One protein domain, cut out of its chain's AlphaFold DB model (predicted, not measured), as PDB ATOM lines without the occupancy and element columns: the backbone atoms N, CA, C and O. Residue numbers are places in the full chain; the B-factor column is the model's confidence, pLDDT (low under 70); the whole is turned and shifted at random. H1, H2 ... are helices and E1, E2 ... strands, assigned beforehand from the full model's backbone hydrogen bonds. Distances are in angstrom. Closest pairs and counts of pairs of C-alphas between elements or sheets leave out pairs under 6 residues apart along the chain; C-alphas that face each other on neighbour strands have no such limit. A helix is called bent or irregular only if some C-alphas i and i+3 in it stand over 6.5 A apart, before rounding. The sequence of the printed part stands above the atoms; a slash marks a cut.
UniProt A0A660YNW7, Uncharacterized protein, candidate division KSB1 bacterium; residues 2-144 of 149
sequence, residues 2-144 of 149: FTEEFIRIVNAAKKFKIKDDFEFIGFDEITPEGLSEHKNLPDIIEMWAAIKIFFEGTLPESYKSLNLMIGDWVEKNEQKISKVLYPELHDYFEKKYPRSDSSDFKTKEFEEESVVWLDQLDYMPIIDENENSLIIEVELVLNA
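Overview. This is residues 2 to 144 of the 149 residues of an uncharacterized protein of candidate division KSB1 bacterium (UniProt A0A660YNW7). A long, curled sheet of four antiparallel strands wraps partway round the long helix H2, which is bent into two arms, H2a and H2b, both over the same face of the sheet. H1 packs on H2a at one end of the elongated domain, the tip of the hairpin E1-E2 makes the other end, and the short H3 packs on H2b. The printed part has 143 residues with three named helices and four named strands, in the order H1, E1, E2, H2, H3, E3, E4; the sheet's order is E1, E2, E4, E3, and the class is mixed, helices and strands. It is only just compact, close to loose, with a radius of gyration of the C-alphas of 17.3 A, and spans 55 by 29 by 25 A.

Arrangement. H1, residues 2 to 13, is not on the sheet. A tight link joins it to E1, residues 16 to 33, an edge strand that bends by 83 degrees at residue 21. E1 forms a hairpin with E2, residues 44 to 57: they are antiparallel at 162 degrees, with N 19 and O 54 at 2.8 A and N 31 and O 46 at 2.9 A, within hydrogen-bond range. H2, residues 63 to 96, was assigned as one helix by its hydrogen bonds but is bent, with C-alphas 76 and 79 at 8.0 A; its arms are H2a, residues 63 to 76, and H2b, residues 79 to 96, about perpendicular at 87 degrees. H2b is itself irregular, with C-alphas 84 and 87 at 6.8 A, and has a kink of 42 degrees near residue 87. H1 touches H2a with its residues 8 to 13 alone, at a steep tilt of 61 degrees, the same way; the closest C-alphas are those of Ile 9 and Ser 65, 5.6 A apart. H2a and H2b are on one face of the sheet, which gives two layers, helices over one face of a sheet. The closest C-alphas of E1 and H2a are those of Ile 18 and Trp 73, 7.2 A apart. H2b, at a height over the sheet of 8.1 A, lies over E2 and runs slantwise to the strands, at 42 degrees to E2 on the local plane. H3, residues 108 to 112, touches H2b; the closest C-alphas are those of Lys 83 and Glu 111, 6.8 A apart. E3, residues 126 to 128, is the other edge strand and forms a hairpin with E4, residues 133 to 143; N 126 and O 135 are 2.9 A apart. E4 is also the antiparallel neighbour of E2, at 156 degrees, with N 47 and O 140 at 2.9 A. In H1, H2a and H3 every O i to N i+4 pair is within hydrogen-bond range; in H2b it is 12 of 14.

Along the chain. H1 begins at C-alpha 2, (125.194, -6.967, 46.999), and measures 16.7 A from first to last C-alpha. E1 measures 37.2 A and E2 39.3 A. H2a measures 19.9 A and H2b 24.6 A, ending at C-alpha 96, (134.324, -26.487, 89.194). H3 measures 6.4 A and E3 6.8 A. E4 measures 31.6 A and ends at C-alpha 143, (136.067, -12.802, 84.813).

Size, cuts and confidence. The two C-alphas farthest apart are those of Glu 4 and His 38, at 55.2 A. The printed part, residues 2 to 144, has no cut. The links H2 to H3 and H3 to E3 are long, with 11 and 13 residues. The sheet is twisted, its C-alphas lying up to 7.3 A off the best plane. The mean pLDDT of the printed part is 83.0; 25 residues are under 70, among them residues 29 to 42 and 105 to 112.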
ATOM      1  N   PHE A   2     125.841  -7.372  45.729       60.91
ATOM      2  CA  PHE A   2     125.194  -6.967  46.999       60.91
ATOM      3  C   PHE A   2     123.653  -6.915  46.977       60.91
ATOM      4  O   PHE A   2     123.002  -7.226  47.968       60.91
ATOM      5  N   THR A   3     123.049  -6.547  45.845       72.81
ATOM      6  CA  THR A   3     121.595  -6.354  45.738       72.81
ATOM      7  C   THR A   3     120.803  -7.659  45.830       72.81
ATOM      8  O   THR A   3     119.738  -7.684  46.434       72.81
ATOM      9  N   GLU A   4     121.312  -8.748  45.251       78.75
ATOM     10  CA  GLU A   4     120.625 -10.048  45.260       78.75
ATOM     11  C   GLU A   4     120.663 -10.687  46.647       78.75
ATOM     12  O   GLU A   4     119.658 -11.222  47.109       78.75
ATOM     13  N   GLU A   5     121.800 -10.586  47.334       76.81
ATOM     14  CA  GLU A   5     121.960 -11.081  48.699       76.81
ATOM     15  C   GLU A   5     121.088 -10.298  49.689       76.81
ATOM     16  O   GLU A   5     120.372 -10.896  50.491       76.81
ATOM     17  N   PHE A   6     121.041  -8.969  49.556       79.25
ATOM     18  CA  PHE A   6     120.139  -8.128  50.339       79.25
ATOM     19  C   PHE A   6     118.663  -8.501  50.122       79.25
ATOM     20  O   PHE A   6     117.915  -8.671  51.082       79.25
ATOM     21  N   ILE A   7     118.238  -8.696  48.868       82.06
ATOM     22  CA  ILE A   7     116.864  -9.122  48.554       82.06
ATOM     23  C   ILE A   7     116.558 -10.496  49.165       82.06
ATOM     24  O   ILE A   7     115.454 -10.701  49.672       82.06
ATOM     25  N   ARG A   8     117.516 -11.433  49.146       81.31
ATOM     26  CA  ARG A   8     117.363 -12.753  49.780       81.31
ATOM     27  C   ARG A   8     117.158 -12.632  51.287       81.31
ATOM     28  O   ARG A   8     116.203 -13.217  51.790       81.31
ATOM     29  N   ILE A   9     117.972 -11.831  51.977       83.50
ATOM     30  CA  ILE A   9     117.844 -11.597  53.426       83.50
ATOM     31  C   ILE A   9     116.483 -10.971  53.753       83.50
ATOM     32  O   ILE A   9     115.750 -11.493  54.590       83.50
ATOM     33  N   VAL A  10     116.085  -9.913  53.037       84.44
ATOM     34  CA  VAL A  10     114.790  -9.240  53.252       84.44
ATOM     35  C   VAL A  10     113.611 -10.183  53.005       84.44
ATOM     36  O   VAL A  10     112.615 -10.139  53.725       84.44
ATOM     37  N   ASN A  11     113.689 -11.037  51.985       85.75
ATOM     38  CA  ASN A  11     112.632 -12.005  51.706       85.75
ATOM     39  C   ASN A  11     112.579 -13.127  52.745       85.75
ATOM     40  O   ASN A  11     111.481 -13.557  53.095       85.75
ATOM     41  N   ALA A  12     113.730 -13.577  53.243       85.81
ATOM     42  CA  ALA A  12     113.796 -14.551  54.321       85.81
ATOM     43  C   ALA A  12     113.198 -13.968  55.616       85.81
ATOM     44  O   ALA A  12     112.326 -14.599  56.202       85.81
ATOM     45  N   ALA A  13     113.510 -12.716  55.971       85.88
ATOM     46  CA  ALA A  13     112.976 -12.050  57.167       85.88
ATOM     47  C   ALA A  13     111.443 -11.863  57.148       85.88
ATOM     48  O   ALA A  13     110.816 -11.666  58.183       85.88
ATOM     49  N   LYS A  14     110.810 -11.923  55.967       89.50
ATOM     50  CA  LYS A  14     109.341 -11.896  55.827       89.50
ATOM     51  C   LYS A  14     108.679 -13.254  56.055       89.50
ATOM     52  O   LYS A  14     107.470 -13.300  56.263       89.50
ATOM     53  N   LYS A  15     109.431 -14.345  55.911       92.50
ATOM     54  CA  LYS A  15     108.924 -15.726  55.923       92.50
ATOM     55  C   LYS A  15     109.429 -16.542  57.103       92.50
ATOM     56  O   LYS A  15     108.869 -17.599  57.350       92.50
ATOM     57  N   PHE A  16     110.474 -16.080  57.771       94.94
ATOM     58  CA  PHE A  16     111.109 -16.725  58.903       94.94
ATOM     59  C   PHE A  16     111.103 -15.770  60.085       94.94
ATOM     60  O   PHE A  16     111.421 -14.588  59.930       94.94
ATOM     61  N   LYS A  17     110.762 -16.281  61.264       94.88
ATOM     62  CA  LYS A  17     110.822 -15.513  62.502       94.88
ATOM     63  C   LYS A  17     111.247 -16.410  63.651       94.88
ATOM     64  O   LYS A  17     110.590 -17.413  63.905       94.88
ATOM     65  N   ILE A  18     112.282 -16.008  64.379       96.25
ATOM     66  CA  ILE A  18     112.647 -16.628  65.655       96.25
ATOM     67  C   ILE A  18     111.709 -16.068  66.735       96.25
ATOM     68  O   ILE A  18     111.466 -14.857  66.801       96.25
ATOM     69  N   LYS A  19     111.115 -16.953  67.533       96.06
ATOM     70  CA  LYS A  19     110.259 -16.605  68.674       96.06
ATOM     71  C   LYS A  19     111.122 -16.036  69.796       96.06
ATOM     72  O   LYS A  19     112.292 -16.362  69.902       96.06
ATOM     73  N   ASP A  20     110.554 -15.190  70.649       92.56
ATOM     74  CA  ASP A  20     111.318 -14.602  71.758       92.56
ATOM     75  C   ASP A  20     111.604 -15.627  72.885       92.56
ATOM     76  O   ASP A  20     112.394 -15.352  73.786       92.56
ATOM     77  N   ASP A  21     110.964 -16.801  72.868       92.25
ATOM     78  CA  ASP A  21     111.150 -17.862  73.864       92.25
ATOM     79  C   ASP A  21     112.257 -18.846  73.469       92.25
ATOM     80  O   ASP A  21     112.430 -19.168  72.292       92.25
ATOM     81  N   PHE A  22     112.979 -19.334  74.480       96.00
ATOM     82  CA  PHE A  22     114.064 -20.301  74.349       96.00
ATOM     83  C   PHE A  22     114.164 -21.186  75.598       96.00
ATOM     84  O   PHE A  22     113.617 -20.849  76.651       96.00
ATOM     85  N   GLU A  23     114.883 -22.297  75.476       95.62
ATOM     86  CA  GLU A  23     115.187 -23.231  76.561       95.62
ATOM     87  C   GLU A  23     116.704 -23.381  76.706       95.62
ATOM     88  O   GLU A  23     117.418 -23.501  75.713       95.62
ATOM     89  N   PHE A  24     117.206 -23.393  77.940       94.12
ATOM     90  CA  PHE A  24     118.589 -23.783  78.208       94.12
ATOM     91  C   PHE A  24     118.732 -25.306  78.106       94.12
ATOM     92  O   PHE A  24     117.899 -26.037  78.645       94.12
ATOM     93  N   ILE A  25     119.776 -25.776  77.420       93.94
ATOM     94  CA  ILE A  25     120.063 -27.206  77.252       93.94
ATOM     95  C   ILE A  25     121.222 -27.635  78.152       93.94
ATOM     96  O   ILE A  25     121.111 -28.640  78.857       93.94
ATOM     97  N   GLY A  26     122.333 -26.900  78.123       90.31
ATOM     98  CA  GLY A  26     123.539 -27.256  78.862       90.31
ATOM     99  C   GLY A  26     124.755 -26.425  78.467       90.31
ATOM    100  O   GLY A  26     124.683 -25.575  77.585       90.31
ATOM    101  N   PHE A  27     125.875 -26.688  79.139       88.56
ATOM    102  CA  PHE A  27     127.187 -26.141  78.790       88.56
ATOM    103  C   PHE A  27     128.011 -27.199  78.054       88.56
ATOM    104  O   PHE A  27     128.116 -28.324  78.551       88.56
ATOM    105  N   ASP A  28     128.611 -26.834  76.923       72.19
ATOM    106  CA  ASP A  28     129.278 -27.782  76.021       72.19
ATOM    107  C   ASP A  28     130.807 -27.746  76.127       72.19
ATOM    108  O   ASP A  28     131.442 -28.790  76.310       72.19
ATOM    109  N   GLU A  29     131.419 -26.562  76.094       68.06
ATOM    110  CA  GLU A  29     132.879 -26.417  76.108       68.06
ATOM    111  C   GLU A  29     133.324 -25.277  77.022       68.06
ATOM    112  O   GLU A  29     132.616 -24.286  77.173       68.06
ATOM    113  N   ILE A  30     134.488 -25.443  77.664       68.94
ATOM    114  CA  ILE A  30     135.098 -24.422  78.522       68.94
ATOM    115  C   ILE A  30     136.573 -24.296  78.215       68.94
ATOM    116  O   ILE A  30     137.333 -25.249  78.427       68.94
ATOM    117  N   THR A  31     136.965 -23.081  77.859       67.88
ATOM    118  CA  THR A  31     138.343 -22.720  77.559       67.88
ATOM    119  C   THR A  31     138.844 -21.756  78.635       67.88
ATOM    120  O   THR A  31     138.325 -20.651  78.780       67.88
ATOM    121  N   PRO A  32     139.809 -22.174  79.472       64.06
ATOM    122  CA  PRO A  32     140.462 -21.263  80.401       64.06
ATOM    123  C   PRO A  32     141.453 -20.368  79.645       64.06
ATOM    124  O   PRO A  32     142.353 -20.884  78.977       64.06
ATOM    125  N   GLU A  33     141.338 -19.052  79.810       60.25
ATOM    126  CA  GLU A  33     142.262 -18.071  79.239       60.25
ATOM    127  C   GLU A  33     143.094 -17.364  80.322       60.25
ATOM    128  O   GLU A  33     142.597 -16.938  81.369       60.25
ATOM    129  N   GLY A  34     144.397 -17.222  80.060       56.53
ATOM    130  CA  GLY A  34     145.336 -16.608  81.000       56.53
ATOM    131  C   GLY A  34     145.626 -17.465  82.239       56.53
ATOM    132  O   GLY A  34     145.090 -18.557  82.431       56.53
ATOM    133  N   LEU A  35     146.538 -16.985  83.079       55.75
ATOM    134  CA  LEU A  35     146.812 -17.546  84.400       55.75
ATOM    135  C   LEU A  35     147.038 -16.379  85.347       55.75
ATOM    136  O   LEU A  35     147.994 -15.622  85.155       55.75
ATOM    137  N   SER A  36     146.227 -16.297  86.401       57.66
ATOM    138  CA  SER A  36     146.426 -15.275  87.421       57.66
ATOM    139  C   SER A  36     147.824 -15.424  88.034       57.66
ATOM    140  O   SER A  36     148.260 -16.534  88.357       57.66
ATOM    141  N   GLU A  37     148.536 -14.310  88.236       55.62
ATOM    142  CA  GLU A  37     149.947 -14.299  88.668       55.62
ATOM    143  C   GLU A  37     150.201 -15.026  90.006       55.62
ATOM    144  O   GLU A  37     151.350 -15.287  90.383       55.62
ATOM    145  N   HIS A  38     149.143 -15.372  90.748       53.00
ATOM    146  CA  HIS A  38     149.236 -15.917  92.098       53.00
ATOM    147  C   HIS A  38     148.463 -17.218  92.347       53.00
ATOM    148  O   HIS A  38     148.697 -17.837  93.389       53.00
ATOM    149  N   LYS A  39     147.590 -17.684  91.441       59.28
ATOM    150  CA  LYS A  39     146.773 -18.902  91.630       59.28
ATOM    151  C   LYS A  39     146.593 -19.638  90.290       59.28
ATOM    152  O   LYS A  39     146.536 -19.011  89.244       59.28
ATOM    153  N   ASN A  40     146.460 -20.972  90.321       64.31
ATOM    154  CA  ASN A  40     146.134 -21.828  89.155       64.31
ATOM    155  C   ASN A  40     144.694 -21.598  88.629       64.31
ATOM    156  O   ASN A  40     143.996 -22.553  88.285       64.31
ATOM    157  N   LEU A  41     144.220 -20.359  88.675       66.00
ATOM    158  CA  LEU A  41     142.934 -19.908  88.183       66.00
ATOM    159  C   LEU A  41     143.202 -19.147  86.875       66.00
ATOM    160  O   LEU A  41     144.126 -18.323  86.865       66.00
ATOM    161  N   PRO A  42     142.471 -19.434  85.790       69.69
ATOM    162  CA  PRO A  42     142.478 -18.553  84.627       69.69
ATOM    163  C   PRO A  42     141.924 -17.177  85.002       69.69
ATOM    164  O   PRO A  42     141.151 -17.082  85.953       69.69
ATOM    165  N   ASP A  43     142.332 -16.134  84.282       70.81
ATOM    166  CA  ASP A  43     141.814 -14.776  84.499       70.81
ATOM    167  C   ASP A  43     140.415 -14.633  83.885       70.81
ATOM    168  O   ASP A  43     139.537 -13.977  84.448       70.81
ATOM    169  N   ILE A  44     140.209 -15.303  82.748       74.81
ATOM    170  CA  ILE A  44     138.950 -15.343  82.015       74.81
ATOM    171  C   ILE A  44     138.558 -16.799  81.776       74.81
ATOM    172  O   ILE A  44     139.385 -17.658  81.458       74.81
ATOM    173  N   ILE A  45     137.274 -17.087  81.943       76.31
ATOM    174  CA  ILE A  45     136.678 -18.364  81.576       76.31
ATOM    175  C   ILE A  45     135.718 -18.113  80.426       76.31
ATOM    176  O   ILE A  45     134.691 -17.459  80.605       76.31
ATOM    177  N   GLU A  46     136.059 -18.669  79.270       82.06
ATOM    178  CA  GLU A  46     135.174 -18.749  78.116       82.06
ATOM    179  C   GLU A  46     134.388 -20.053  78.182       82.06
ATOM    180  O   GLU A  46     134.926 -21.111  78.542       82.06
ATOM    181  N   MET A  47     133.103 -19.990  77.861       85.19
ATOM    182  CA  MET A  47     132.221 -21.145  77.904       85.19
ATOM    183  C   MET A  47     131.128 -21.069  76.859       85.19
ATOM    184  O   MET A  47     130.550 -20.021  76.627       85.19
ATOM    185  N   TRP A  48     130.775 -22.217  76.305       89.06
ATOM    186  CA  TRP A  48     129.691 -22.335  75.346       89.06
ATOM    187  C   TRP A  48     128.449 -22.900  76.017       89.06
ATOM    188  O   TRP A  48     128.511 -23.938  76.684       89.06
ATOM    189  N   ALA A  49     127.322 -22.213  75.856       91.38
ATOM    190  CA  ALA A  49     126.023 -22.657  76.333       91.38
ATOM    191  C   ALA A  49     125.108 -22.988  75.154       91.38
ATOM    192  O   ALA A  49     124.798 -22.121  74.336       91.38
ATOM    193  N   ALA A  50     124.622 -24.224  75.099       93.25
ATOM    194  CA  ALA A  50     123.583 -24.611  74.165       93.25
ATOM    195  C   ALA A  50     122.220 -24.107  74.645       93.25
ATOM    196  O   ALA A  50     121.751 -24.429  75.747       93.25
ATOM    197  N   ILE A  51     121.549 -23.360  73.774       94.75
ATOM    198  CA  ILE A  51     120.162 -22.942  73.944       94.75
ATOM    199  C   ILE A  51     119.320 -23.407  72.759       94.75
ATOM    200  O   ILE A  51     119.737 -23.368  71.601       94.75
ATOM    201  N   LYS A  52     118.098 -23.841  73.051       96.94
ATOM    202  CA  LYS A  52     117.089 -24.185  72.059       96.94
ATOM    203  C   LYS A  52     116.196 -22.980  71.816       96.94
ATOM    204  O   LYS A  52     115.481 -22.551  72.716       96.94
ATOM    205  N   ILE A  53     116.198 -22.460  70.600       96.75
ATOM    206  CA  ILE A  53     115.299 -21.394  70.152       96.75
ATOM    207  C   ILE A  53     114.220 -21.976  69.240       96.75
ATOM    208  O   ILE A  53     114.428 -22.981  68.561       96.75
ATOM    209  N   PHE A  54     113.060 -21.334  69.193       97.62
ATOM    210  CA  PHE A  54     111.942 -21.773  68.357       97.62
ATOM    211  C   PHE A  54     111.702 -20.793  67.221       97.62
ATOM    212  O   PHE A  54     111.933 -19.595  67.370       97.62
ATOM    213  N   PHE A  55     111.181 -21.268  66.096       96.81
ATOM    214  CA  PHE A  55     110.878 -20.415  64.954       96.81
ATOM    215  C   PHE A  55     109.483 -20.653  64.379       96.81
ATOM    216  O   PHE A  55     108.775 -21.605  64.712       96.81
ATOM    217  N   GLU A  56     109.067 -19.728  63.523       96.00
ATOM    218  CA  GLU A  56     107.869 -19.807  62.700       96.00
ATOM    219  C   GLU A  56     108.228 -19.593  61.232       96.00
ATOM    220  O   GLU A  56     109.118 -18.806  60.890       96.00
ATOM    221  N   GLY A  57     107.469 -20.258  60.363       93.94
ATOM    222  CA  GLY A  57     107.565 -20.095  58.921       93.94
ATOM    223  C   GLY A  57     108.607 -21.008  58.281       93.94
ATOM    224  O   GLY A  57     108.682 -22.186  58.615       93.94
ATOM    225  N   THR A  58     109.343 -20.505  57.293       92.62
ATOM    226  CA  THR A  58     110.246 -21.322  56.462       92.62
ATOM    227  C   THR A  58     111.691 -20.923  56.690       92.62
ATOM    228  O   THR A  58     112.014 -19.744  56.561       92.62
ATOM    229  N   LEU A  59     112.555 -21.900  56.973       92.69
ATOM    230  CA  LEU A  59     113.988 -21.673  57.145       92.69
ATOM    231  C   LEU A  59     114.598 -20.945  55.934       92.69
ATOM    232  O   LEU A  59     114.231 -21.235  54.788       92.69
ATOM    233  N   PRO A  60     115.532 -20.003  56.151       91.75
ATOM    234  CA  PRO A  60     116.256 -19.370  55.060       91.75
ATOM    235  C   PRO A  60     117.062 -20.398  54.253       91.75
ATOM    236  O   PRO A  60     117.797 -21.199  54.814       91.75
ATOM    237  N   GLU A  61     117.007 -20.317  52.921       86.75
ATOM    238  CA  GLU A  61     117.809 -21.180  52.028       86.75
ATOM    239  C   GLU A  61     119.323 -20.929  52.149       86.75
ATOM    240  O   GLU A  61     120.143 -21.738  51.722       86.75
ATOM    241  N   SER A  62     119.701 -19.766  52.681       88.44
ATOM    242  CA  SER A  62     121.084 -19.344  52.853       88.44
ATOM    243  C   SER A  62     121.478 -19.465  54.316       88.44
ATOM    244  O   SER A  62     120.929 -18.758  55.162       88.44
ATOM    245  N   TYR A  63     122.498 -20.279  54.583       87.50
ATOM    246  CA  TYR A  63     123.113 -20.396  55.904       87.50
ATOM    247  C   TYR A  63     123.550 -19.034  56.456       87.50
ATOM    248  O   TYR A  63     123.247 -18.698  57.591       87.50
ATOM    249  N   LYS A  64     124.148 -18.179  55.616       88.12
ATOM    250  CA  LYS A  64     124.522 -16.812  56.004       88.12
ATOM    251  C   LYS A  64     123.318 -15.966  56.430       88.12
ATOM    252  O   LYS A  64     123.432 -15.145  57.328       88.12
ATOM    253  N   SER A  65     122.162 -16.146  55.788       89.75
ATOM    254  CA  SER A  65     120.947 -15.421  56.173       89.75
ATOM    255  C   SER A  65     120.379 -15.930  57.493       89.75
ATOM    256  O   SER A  65     119.932 -15.115  58.289       89.75
ATOM    257  N   LEU A  66     120.425 -17.243  57.732       92.00
ATOM    258  CA  LEU A  66     120.043 -17.827  59.017       92.00
ATOM    259  C   LEU A  66     120.960 -17.329  60.142       92.00
ATOM    260  O   LEU A  66     120.461 -16.882  61.165       92.00
ATOM    261  N   ASN A  67     122.273 -17.317  59.907       91.62
ATOM    262  CA  ASN A  67     123.264 -16.828  60.861       91.62
ATOM    263  C   ASN A  67     123.045 -15.378  61.281       91.62
ATOM    264  O   ASN A  67     123.001 -15.075  62.467       91.62
ATOM    265  N   LEU A  68     122.827 -14.492  60.306       90.50
ATOM    266  CA  LEU A  68     122.514 -13.091  60.585       90.50
ATOM    267  C   LEU A  68     121.238 -12.952  61.423       90.50
ATOM    268  O   LEU A  68     121.206 -12.178  62.367       90.50
ATOM    269  N   MET A  69     120.200 -13.733  61.115       92.44
ATOM    270  CA  MET A  69     118.944 -13.696  61.873       92.44
ATOM    271  C   MET A  69     119.091 -14.230  63.298       92.44
ATOM    272  O   MET A  69     118.414 -13.730  64.193       92.44
ATOM    273  N   ILE A  70     119.943 -15.239  63.504       94.69
ATOM    274  CA  ILE A  70     120.286 -15.737  64.838       94.69
ATOM    275  C   ILE A  70     121.049 -14.656  65.605       94.69
ATOM    276  O   ILE A  70     120.627 -14.322  66.706       94.69
ATOM    277  N   GLY A  71     122.086 -14.058  65.011       92.81
ATOM    278  CA  GLY A  71     122.858 -12.973  65.625       92.81
ATOM    279  C   GLY A  71     121.982 -11.789  66.041       92.81
ATOM    280  O   GLY A  71     121.984 -11.416  67.211       92.81
ATOM    281  N   ASP A  72     121.138 -11.286  65.130       92.00
ATOM    282  CA  ASP A  72     120.177 -10.209  65.418       92.00
ATOM    283  C   ASP A  72     119.236 -10.575  66.586       92.00
ATOM    284  O   ASP A  72     118.837  -9.728  67.391       92.00
ATOM    285  N   TRP A  73     118.833 -11.848  66.675       94.69
ATOM    286  CA  TRP A  73     117.968 -12.324  67.749       94.69
ATOM    287  C   TRP A  73     118.713 -12.450  69.080       94.69
ATOM    288  O   TRP A  73     118.150 -12.054  70.103       94.69
ATOM    289  N   VAL A  74     119.946 -12.964  69.079       94.06
ATOM    290  CA  VAL A  74     120.789 -13.079  70.279       94.06
ATOM    291  C   VAL A  74     121.082 -11.690  70.833       94.06
ATOM    292  O   VAL A  74     120.807 -11.464  72.004       94.06
ATOM    293  N   GLU A  75     121.499 -10.734  69.999       92.00
ATOM    294  CA  GLU A  75     121.738  -9.340  70.410       92.00
ATOM    295  C   GLU A  75     120.486  -8.726  71.059       92.00
ATOM    296  O   GLU A  75     120.535  -8.155  72.147       92.00
ATOM    297  N   LYS A  76     119.310  -8.914  70.449       93.12
ATOM    298  CA  LYS A  76     118.045  -8.401  71.000       93.12
ATOM    299  C   LYS A  76     117.650  -9.065  72.330       93.12
ATOM    300  O   LYS A  76     116.953  -8.442  73.135       93.12
ATOM    301  N   ASN A  77     118.019 -10.328  72.540       92.81
ATOM    302  CA  ASN A  77     117.608 -11.129  73.696       92.81
ATOM    303  C   ASN A  77     118.729 -11.355  74.716       92.81
ATOM    304  O   ASN A  77     118.492 -12.036  75.710       92.81
ATOM    305  N   GLU A  78     119.897 -10.753  74.518       91.12
ATOM    306  CA  GLU A  78     121.118 -10.928  75.304       91.12
ATOM    307  C   GLU A  78     120.847 -10.895  76.815       91.12
ATOM    308  O   GLU A  78     121.146 -11.830  77.548       91.12
ATOM    309  N   GLN A  79     120.150  -9.860  77.277       89.12
ATOM    310  CA  GLN A  79     119.787  -9.680  78.683       89.12
ATOM    311  C   GLN A  79     118.832 -10.762  79.218       89.12
ATOM    312  O   GLN A  79     118.895 -11.143  80.387       89.12
ATOM    313  N   LYS A  80     117.924 -11.274  78.378       91.31
ATOM    314  CA  LYS A  80     117.024 -12.382  78.743       91.31
ATOM    315  C   LYS A  80     117.806 -13.695  78.823       91.31
ATOM    316  O   LYS A  80     117.563 -14.474  79.741       91.31
ATOM    317  N   ILE A  81     118.732 -13.913  77.889       92.06
ATOM    318  CA  ILE A  81     119.627 -15.073  77.849       92.06
ATOM    319  C   ILE A  81     120.504 -15.087  79.100       92.06
ATOM    320  O   ILE A  81     120.432 -16.042  79.870       92.06
ATOM    321  N   SER A  82     121.211 -13.990  79.377       89.25
ATOM    322  CA  SER A  82     122.064 -13.833  80.560       89.25
ATOM    323  C   SER A  82     121.314 -14.140  81.856       89.25
ATOM    324  O   SER A  82     121.777 -14.952  82.648       89.25
ATOM    325  N   LYS A  83     120.094 -13.619  82.038       88.62
ATOM    326  CA  LYS A  83     119.284 -13.895  83.242       88.62
ATOM    327  C   LYS A  83     118.916 -15.364  83.442       88.62
ATOM    328  O   LYS A  83     118.771 -15.792  84.582       88.62
ATOM    329  N   VAL A  84     118.713 -16.116  82.360       90.50
ATOM    330  CA  VAL A  84     118.395 -17.552  82.434       90.50
ATOM    331  C   VAL A  84     119.654 -18.377  82.664       90.50
ATOM    332  O   VAL A  84     119.620 -19.317  83.449       90.50
ATOM    333  N   LEU A  85     120.754 -18.028  81.997       88.69
ATOM    334  CA  LEU A  85     122.009 -18.769  82.099       88.69
ATOM    335  C   LEU A  85     122.748 -18.481  83.404       88.69
ATOM    336  O   LEU A  85     123.495 -19.329  83.877       88.69
ATOM    337  N   TYR A  86     122.527 -17.319  84.011       84.81
ATOM    338  CA  TYR A  86     123.260 -16.874  85.186       84.81
ATOM    339  C   TYR A  86     123.208 -17.834  86.392       84.81
ATOM    340  O   TYR A  86     124.275 -18.169  86.909       84.81
ATOM    341  N   PRO A  87     122.040 -18.337  86.844       85.50
ATOM    342  CA  PRO A  87     121.999 -19.299  87.948       85.50
ATOM    343  C   PRO A  87     122.754 -20.598  87.631       85.50
ATOM    344  O   PRO A  87     123.509 -21.092  88.462       85.50
ATOM    345  N   GLU A  88     122.598 -21.110  86.409       87.62
ATOM    346  CA  GLU A  88     123.264 -22.333  85.938       87.62
ATOM    347  C   GLU A  88     124.785 -22.144  85.887       87.62
ATOM    348  O   GLU A  88     125.564 -23.018  86.275       87.62
ATOM    349  N   LEU A  89     125.206 -20.961  85.445       82.50
ATOM    350  CA  LEU A  89     126.590 -20.544  85.332       82.50
ATOM    351  C   LEU A  89     127.259 -20.421  86.703       82.50
ATOM    352  O   LEU A  89     128.368 -20.921  86.899       82.50
ATOM    353  N   HIS A  90     126.569 -19.805  87.660       82.06
ATOM    354  CA  HIS A  90     127.026 -19.683  89.039       82.06
ATOM    355  C   HIS A  90     127.193 -21.059  89.700       82.06
ATOM    356  O   HIS A  90     128.267 -21.362  90.230       82.06
ATOM    357  N   ASP A  91     126.178 -21.924  89.600       84.69
ATOM    358  CA  ASP A  91     126.215 -23.282  90.151       84.69
ATOM    359  C   ASP A  91     127.353 -24.111  89.533       84.69
ATOM    360  O   ASP A  91     128.068 -24.851  90.226       84.69
ATOM    361  N   TYR A  92     127.565 -23.968  88.223       83.56
ATOM    362  CA  TYR A  92     128.675 -24.601  87.523       83.56
ATOM    363  C   TYR A  92     130.034 -24.103  88.037       83.56
ATOM    364  O   TYR A  92     130.930 -24.909  88.329       83.56
ATOM    365  N   PHE A  93     130.192 -22.784  88.159       79.62
ATOM    366  CA  PHE A  93     131.437 -22.140  88.560       79.62
ATOM    367  C   PHE A  93     131.841 -22.514  89.990       79.62
ATOM    368  O   PHE A  93     132.975 -22.955  90.198       79.62
ATOM    369  N   GLU A  94     130.919 -22.451  90.959       81.19
ATOM    370  CA  GLU A  94     131.191 -22.833  92.355       81.19
ATOM    371  C   GLU A  94     131.622 -24.306  92.468       81.19
ATOM    372  O   GLU A  94     132.529 -24.650  93.236       81.19
ATOM    373  N   LYS A  95     131.022 -25.190  91.661       83.56
ATOM    374  CA  LYS A  95     131.356 -26.619  91.649       83.56
ATOM    375  C   LYS A  95     132.726 -26.903  91.035       83.56
ATOM    376  O   LYS A  95     133.444 -27.777  91.530       83.56
ATOM    377  N   LYS A  96     133.081 -26.223  89.942       80.44
ATOM    378  CA  LYS A  96     134.324 -26.487  89.194       80.44
ATOM    379  C   LYS A  96     135.527 -25.744  89.769       80.44
ATOM    380  O   LYS A  96     136.628 -26.298  89.783       80.44
ATOM    381  N   TYR A  97     135.313 -24.543  90.297       76.94
ATOM    382  CA  TYR A  97     136.350 -23.672  90.845       76.94
ATOM    383  C   TYR A  97     136.071 -23.321  92.315       76.94
ATOM    384  O   TYR A  97     135.959 -22.149  92.666       76.94
ATOM    385  N   PRO A  98     136.071 -24.304  93.237       74.38
ATOM    386  CA  PRO A  98     135.740 -24.086  94.653       74.38
ATOM    387  C   PRO A  98     136.748 -23.203  95.417       74.38
ATOM    388  O   PRO A  98     136.612 -22.995  96.621       74.38
ATOM    389  N   ARG A  99     137.815 -22.743  94.751       74.12
ATOM    390  CA  ARG A  99     138.831 -21.824  95.290       74.12
ATOM    391  C   ARG A  99     138.751 -20.415  94.679       74.12
ATOM    392  O   ARG A  99     139.615 -19.589  94.978       74.12
ATOM    393  N   SER A 100     137.768 -20.172  93.818       72.69
ATOM    394  CA  SER A 100     137.489 -18.879  93.197       72.69
ATOM    395  C   SER A 100     136.476 -18.098  94.024       72.69
ATOM    396  O   SER A 100     135.633 -18.699  94.692       72.69
ATOM    397  N   ASP A 101     136.592 -16.775  94.024       73.12
ATOM    398  CA  ASP A 101     135.590 -15.903  94.619       73.12
ATOM    399  C   ASP A 101     134.369 -15.850  93.694       73.12
ATOM    400  O   ASP A 101     134.489 -15.497  92.526       73.12
ATOM    401  N   SER A 102     133.213 -16.273  94.208       73.31
ATOM    402  CA  SER A 102     131.919 -16.197  93.521       73.31
ATOM    403  C   SER A 102     131.041 -15.070  94.070       73.31
ATOM    404  O   SER A 102     129.844 -15.030  93.797       73.31
ATOM    405  N   SER A 103     131.581 -14.177  94.906       74.69
ATOM    406  CA  SER A 103     130.790 -13.106  95.522       74.69
ATOM    407  C   SER A 103     130.234 -12.110  94.507       74.69
ATOM    408  O   SER A 103     129.129 -11.611  94.727       74.69
ATOM    409  N   ASP A 104     130.905 -11.917  93.371       70.81
ATOM    410  CA  ASP A 104     130.401 -11.090  92.270       70.81
ATOM    411  C   ASP A 104     129.096 -11.657  91.686       70.81
ATOM    412  O   ASP A 104     128.147 -10.894  91.503       70.81
ATOM    413  N   PHE A 105     128.962 -12.993  91.597       69.75
ATOM    414  CA  PHE A 105     127.709 -13.697  91.255       69.75
ATOM    415  C   PHE A 105     126.590 -13.535  92.311       69.75
ATOM    416  O   PHE A 105     125.528 -14.159  92.240       69.75
ATOM    417  N   LYS A 106     126.805 -12.747  93.363       69.56
ATOM    418  CA  LYS A 106     125.790 -12.455  94.390       69.56
ATOM    419  C   LYS A 106     125.430 -10.973  94.408       69.56
ATOM    420  O   LYS A 106     124.635 -10.545  95.248       69.56
ATOM    421  N   THR A 107     126.004 -10.187  93.497       69.25
ATOM    422  CA  THR A 107     125.720  -8.762  93.350       69.25
ATOM    423  C   THR A 107     124.617  -8.533  92.321       69.25
ATOM    424  O   THR A 107     124.489  -9.253  91.337       69.25
ATOM    425  N   LYS A 108     123.816  -7.485  92.540       66.69
ATOM    426  CA  LYS A 108     122.813  -7.052  91.557       66.69
ATOM    427  C   LYS A 108     123.436  -6.476  90.289       66.69
ATOM    428  O   LYS A 108     122.796  -6.491  89.252       66.69
ATOM    429  N   GLU A 109     124.645  -5.937  90.402       67.06
ATOM    430  CA  GLU A 109     125.376  -5.365  89.273       67.06
ATOM    431  C   GLU A 109     125.719  -6.471  88.272       67.06
ATOM    432  O   GLU A 109     125.400  -6.346  87.097       67.06
ATOM    433  N   PHE A 110     126.208  -7.613  88.758       65.88
ATOM    434  CA  PHE A 110     126.507  -8.764  87.910       65.88
ATOM    435  C   PHE A 110     125.244  -9.440  87.334       65.88
ATOM    436  O   PHE A 110     125.261  -9.913  86.205       65.88
ATOM    437  N   GLU A 111     124.113  -9.440  88.055       65.50
ATOM    438  CA  GLU A 111     122.813  -9.902  87.517       65.50
ATOM    439  C   GLU A 111     122.282  -9.043  86.349       65.50
ATOM    440  O   GLU A 111     121.393  -9.478  85.606       65.50
ATOM    441  N   GLU A 112     122.768  -7.807  86.220       68.94
ATOM    442  CA  GLU A 112     122.393  -6.854  85.168       68.94
ATOM    443  C   GLU A 112     123.438  -6.776  84.039       68.94
ATOM    444  O   GLU A 112     123.135  -6.277  82.948       68.94
ATOM    445  N   GLU A 113     124.644  -7.303  84.264       74.75
ATOM    446  CA  GLU A 113     125.667  -7.451  83.236       74.75
ATOM    447  C   GLU A 113     125.335  -8.609  82.292       74.75
ATOM    448  O   GLU A 113     124.809  -9.658  82.674       74.75
ATOM    449  N   SER A 114     125.627  -8.401  81.009       76.12
ATOM    450  CA  SER A 114     125.558  -9.499  80.062       76.12
ATOM    451  C   SER A 114     126.786 -10.378  80.214       76.12
ATOM    452  O   SER A 114     127.912  -9.889  80.184       76.12
ATOM    453  N   VAL A 115     126.550 -11.681  80.323       78.12
ATOM    454  CA  VAL A 115     127.607 -12.692  80.264       78.12
ATOM    455  C   VAL A 115     127.793 -13.238  78.851       78.12
ATOM    456  O   VAL A 115     128.724 -13.999  78.624       78.12
ATOM    457  N   VAL A 116     126.908 -12.884  77.912       84.31
ATOM    458  CA  VAL A 116     126.946 -13.356  76.524       84.31
ATOM    459  C   VAL A 116     127.951 -12.527  75.736       84.31
ATOM    460  O   VAL A 116     127.885 -11.301  75.711       84.31
ATOM    461  N   TRP A 117     128.853 -13.205  75.043       84.81
ATOM    462  CA  TRP A 117     129.806 -12.590  74.136       84.81
ATOM    463  C   TRP A 117     129.222 -12.511  72.723       84.81
ATOM    464  O   TRP A 117     129.001 -13.521  72.055       84.81
ATOM    465  N   LEU A 118     128.931 -11.291  72.266       83.88
ATOM    466  CA  LEU A 118     128.195 -11.056  71.018       83.88
ATOM    467  C   LEU A 118     129.051 -11.106  69.740       83.88
ATOM    468  O   LEU A 118     128.481 -11.111  68.651       83.88
ATOM    469  N   ASP A 119     130.386 -11.186  69.823       78.88
ATOM    470  CA  ASP A 119     131.256 -11.183  68.625       78.88
ATOM    471  C   ASP A 119     131.234 -12.517  67.840       78.88
ATOM    472  O   ASP A 119     131.976 -12.716  66.873       78.88
ATOM    473  N   GLN A 120     130.343 -13.425  68.227       70.25
ATOM    474  CA  GLN A 120     130.022 -14.674  67.552       70.25
ATOM    475  C   GLN A 120     129.352 -14.422  66.190       70.25
ATOM    476  O   GLN A 120     128.200 -13.992  66.105       70.25
ATOM    477  N   LEU A 121     130.073 -14.719  65.101       64.25
ATOM    478  CA  LEU A 121     129.603 -14.489  63.725       64.25
ATOM    479  C   LEU A 121     129.197 -15.762  62.958       64.25
ATOM    480  O   LEU A 121     128.694 -15.642  61.837       64.25
ATOM    481  N   ASP A 122     129.416 -16.959  63.512       79.50
ATOM    482  CA  ASP A 122     129.170 -18.235  62.818       79.50
ATOM    483  C   ASP A 122     128.490 -19.270  63.727       79.50
ATOM    484  O   ASP A 122     129.079 -20.268  64.133       79.50
ATOM    485  N   TYR A 123     127.216 -19.035  64.034       83.88
ATOM    486  CA  TYR A 123     126.360 -20.026  64.676       83.88
ATOM    487  C   TYR A 123     126.136 -21.201  63.719       83.88
ATOM    488  O   TYR A 123     125.587 -21.024  62.629       83.88
ATOM    489  N   MET A 124     126.489 -22.416  64.151       86.88
ATOM    490  CA  MET A 124     126.199 -23.673  63.452       86.88
ATOM    491  C   MET A 124     124.965 -24.366  64.063       86.88
ATOM    492  O   MET A 124     125.119 -25.343  64.796       86.88
ATOM    493  N   PRO A 125     123.724 -23.899  63.798       91.56
ATOM    494  CA  PRO A 125     122.546 -24.438  64.457       91.56
ATOM    495  C   PRO A 125     122.276 -25.900  64.092       91.56
ATOM    496  O   PRO A 125     122.297 -26.274  62.914       91.56
ATOM    497  N   ILE A 126     121.878 -26.698  65.082       93.31
ATOM    498  CA  ILE A 126     121.243 -28.001  64.847       93.31
ATOM    499  C   ILE A 126     119.750 -27.762  64.632       93.31
ATOM    500  O   ILE A 126     119.066 -27.236  65.508       93.31
ATOM    501  N   ILE A 127     119.247 -28.144  63.461       94.38
ATOM    502  CA  ILE A 127     117.872 -27.861  63.042       94.38
ATOM    503  C   ILE A 127     116.960 -29.053  63.341       94.38
ATOM    504  O   ILE A 127     117.214 -30.158  62.861       94.38
ATOM    505  N   ASP A 128     115.855 -28.802  64.045       93.75
ATOM    506  CA  ASP A 128     114.721 -29.724  64.140       93.75
ATOM    507  C   ASP A 128     113.485 -29.108  63.467       93.75
ATOM    508  O   ASP A 128     112.780 -28.262  64.028       93.75
ATOM    509  N   GLU A 129     113.220 -29.546  62.236       89.25
ATOM    510  CA  GLU A 129     112.070 -29.095  61.447       89.25
ATOM    511  C   GLU A 129     110.727 -29.623  61.976       89.25
ATOM    512  O   GLU A 129     109.692 -29.011  61.714       89.25
ATOM    513  N   ASN A 130     110.706 -30.727  62.735       92.38
ATOM    514  CA  ASN A 130     109.455 -31.263  63.279       92.38
ATOM    515  C   ASN A 130     108.940 -30.383  64.418       92.38
ATOM    516  O   ASN A 130     107.738 -30.135  64.529       92.38
ATOM    517  N   GLU A 131     109.860 -29.899  65.250       93.25
ATOM    518  CA  GLU A 131     109.546 -29.040  66.391       93.25
ATOM    519  C   GLU A 131     109.630 -27.543  66.059       93.25
ATOM    520  O   GLU A 131     109.266 -26.705  66.886       93.25
ATOM    521  N   ASN A 132     110.059 -27.197  64.840       95.88
ATOM    522  CA  ASN A 132     110.412 -25.835  64.434       95.88
ATOM    523  C   ASN A 132     111.352 -25.181  65.455       95.88
ATOM    524  O   ASN A 132     111.057 -24.116  66.011       95.88
ATOM    525  N   SER A 133     112.472 -25.849  65.728       97.19
ATOM    526  CA  SER A 133     113.470 -25.385  66.688       97.19
ATOM    527  C   SER A 133     114.894 -25.471  66.146       97.19
ATOM    528  O   SER A 133     115.181 -26.211  65.204       97.19
ATOM    529  N   LEU A 134     115.773 -24.665  66.732       96.19
ATOM    530  CA  LEU A 134     117.203 -24.637  66.463       96.19
ATOM    531  C   LEU A 134     117.922 -24.750  67.800       96.19
ATOM    532  O   LEU A 134     117.566 -24.042  68.740       96.19
ATOM    533  N   ILE A 135     118.938 -25.596  67.882       95.69
ATOM    534  CA  ILE A 135     119.906 -25.543  68.976       95.69
ATOM    535  C   ILE A 135     121.065 -24.687  68.493       95.69
ATOM    536  O   ILE A 135     121.642 -24.999  67.453       95.69
ATOM    537  N   ILE A 136     121.369 -23.619  69.218       94.06
ATOM    538  CA  ILE A 136     122.510 -22.739  68.964       94.06
ATOM    539  C   ILE A 136     123.405 -22.718  70.194       94.06
ATOM    540  O   ILE A 136     122.920 -22.847  71.317       94.06
ATOM    541  N   GLU A 137     124.694 -22.521  69.973       91.94
ATOM    542  CA  GLU A 137     125.655 -22.285  71.041       91.94
ATOM    543  C   GLU A 137     125.869 -20.776  71.167       91.94
ATOM    544  O   GLU A 137     126.068 -20.085  70.168       91.94
ATOM    545  N   VAL A 138     125.779 -20.258  72.388       91.50
ATOM    546  CA  VAL A 138     126.150 -18.881  72.712       91.50
ATOM    547  C   VAL A 138     127.416 -18.909  73.552       91.50
ATOM    548  O   VAL A 138     127.520 -19.681  74.507       91.50
ATOM    549  N   GLU A 139     128.384 -18.082  73.184       89.12
ATOM    550  CA  GLU A 139     129.609 -17.919  73.955       89.12
ATOM    551  C   GLU A 139     129.343 -17.025  75.162       89.12
ATOM    552  O   GLU A 139     128.656 -16.006  75.072       89.12
ATOM    553  N   LEU A 140     129.877 -17.438  76.301       87.06
ATOM    554  CA  LEU A 140     129.814 -16.759  77.575       87.06
ATOM    555  C   LEU A 140     131.229 -16.444  78.036       87.06
ATOM    556  O   LEU A 140     132.099 -17.316  77.997       87.06
ATOM    557  N   VAL A 141     131.439 -15.233  78.538       81.38
ATOM    558  CA  VAL A 141     132.737 -14.800  79.060       81.38
ATOM    559  C   VAL A 141     132.584 -14.373  80.508       81.38
ATOM    560  O   VAL A 141     131.708 -13.586  80.862       81.38
ATOM    561  N   LEU A 142     133.453 -14.914  81.357       77.56
ATOM    562  CA  LEU A 142     133.461 -14.660  82.788       77.56
ATOM    563  C   LEU A 142     134.838 -14.229  83.267       77.56
ATOM    564  O   LEU A 142     135.821 -14.932  83.046       77.56
ATOM    565  N   ASN A 143     134.884 -13.144  84.034       73.38
ATOM    566  CA  ASN A 143     136.067 -12.802  84.813       73.38
ATOM    567  C   ASN A 143     136.135 -13.700  86.053       73.38
ATOM    568  O   ASN A 143     135.144 -13.860  86.767       73.38
ATOM    569  N   ALA A 144     137.299 -14.285  86.317       69.06
ATOM    570  CA  ALA A 144     137.496 -15.175  87.450       69.06
ATOM    571  C   ALA A 144     138.446 -14.531  88.469       69.06
ATOM    572  O   ALA A 144     139.649 -14.411  88.243       69.06
TER     573      ALA A 144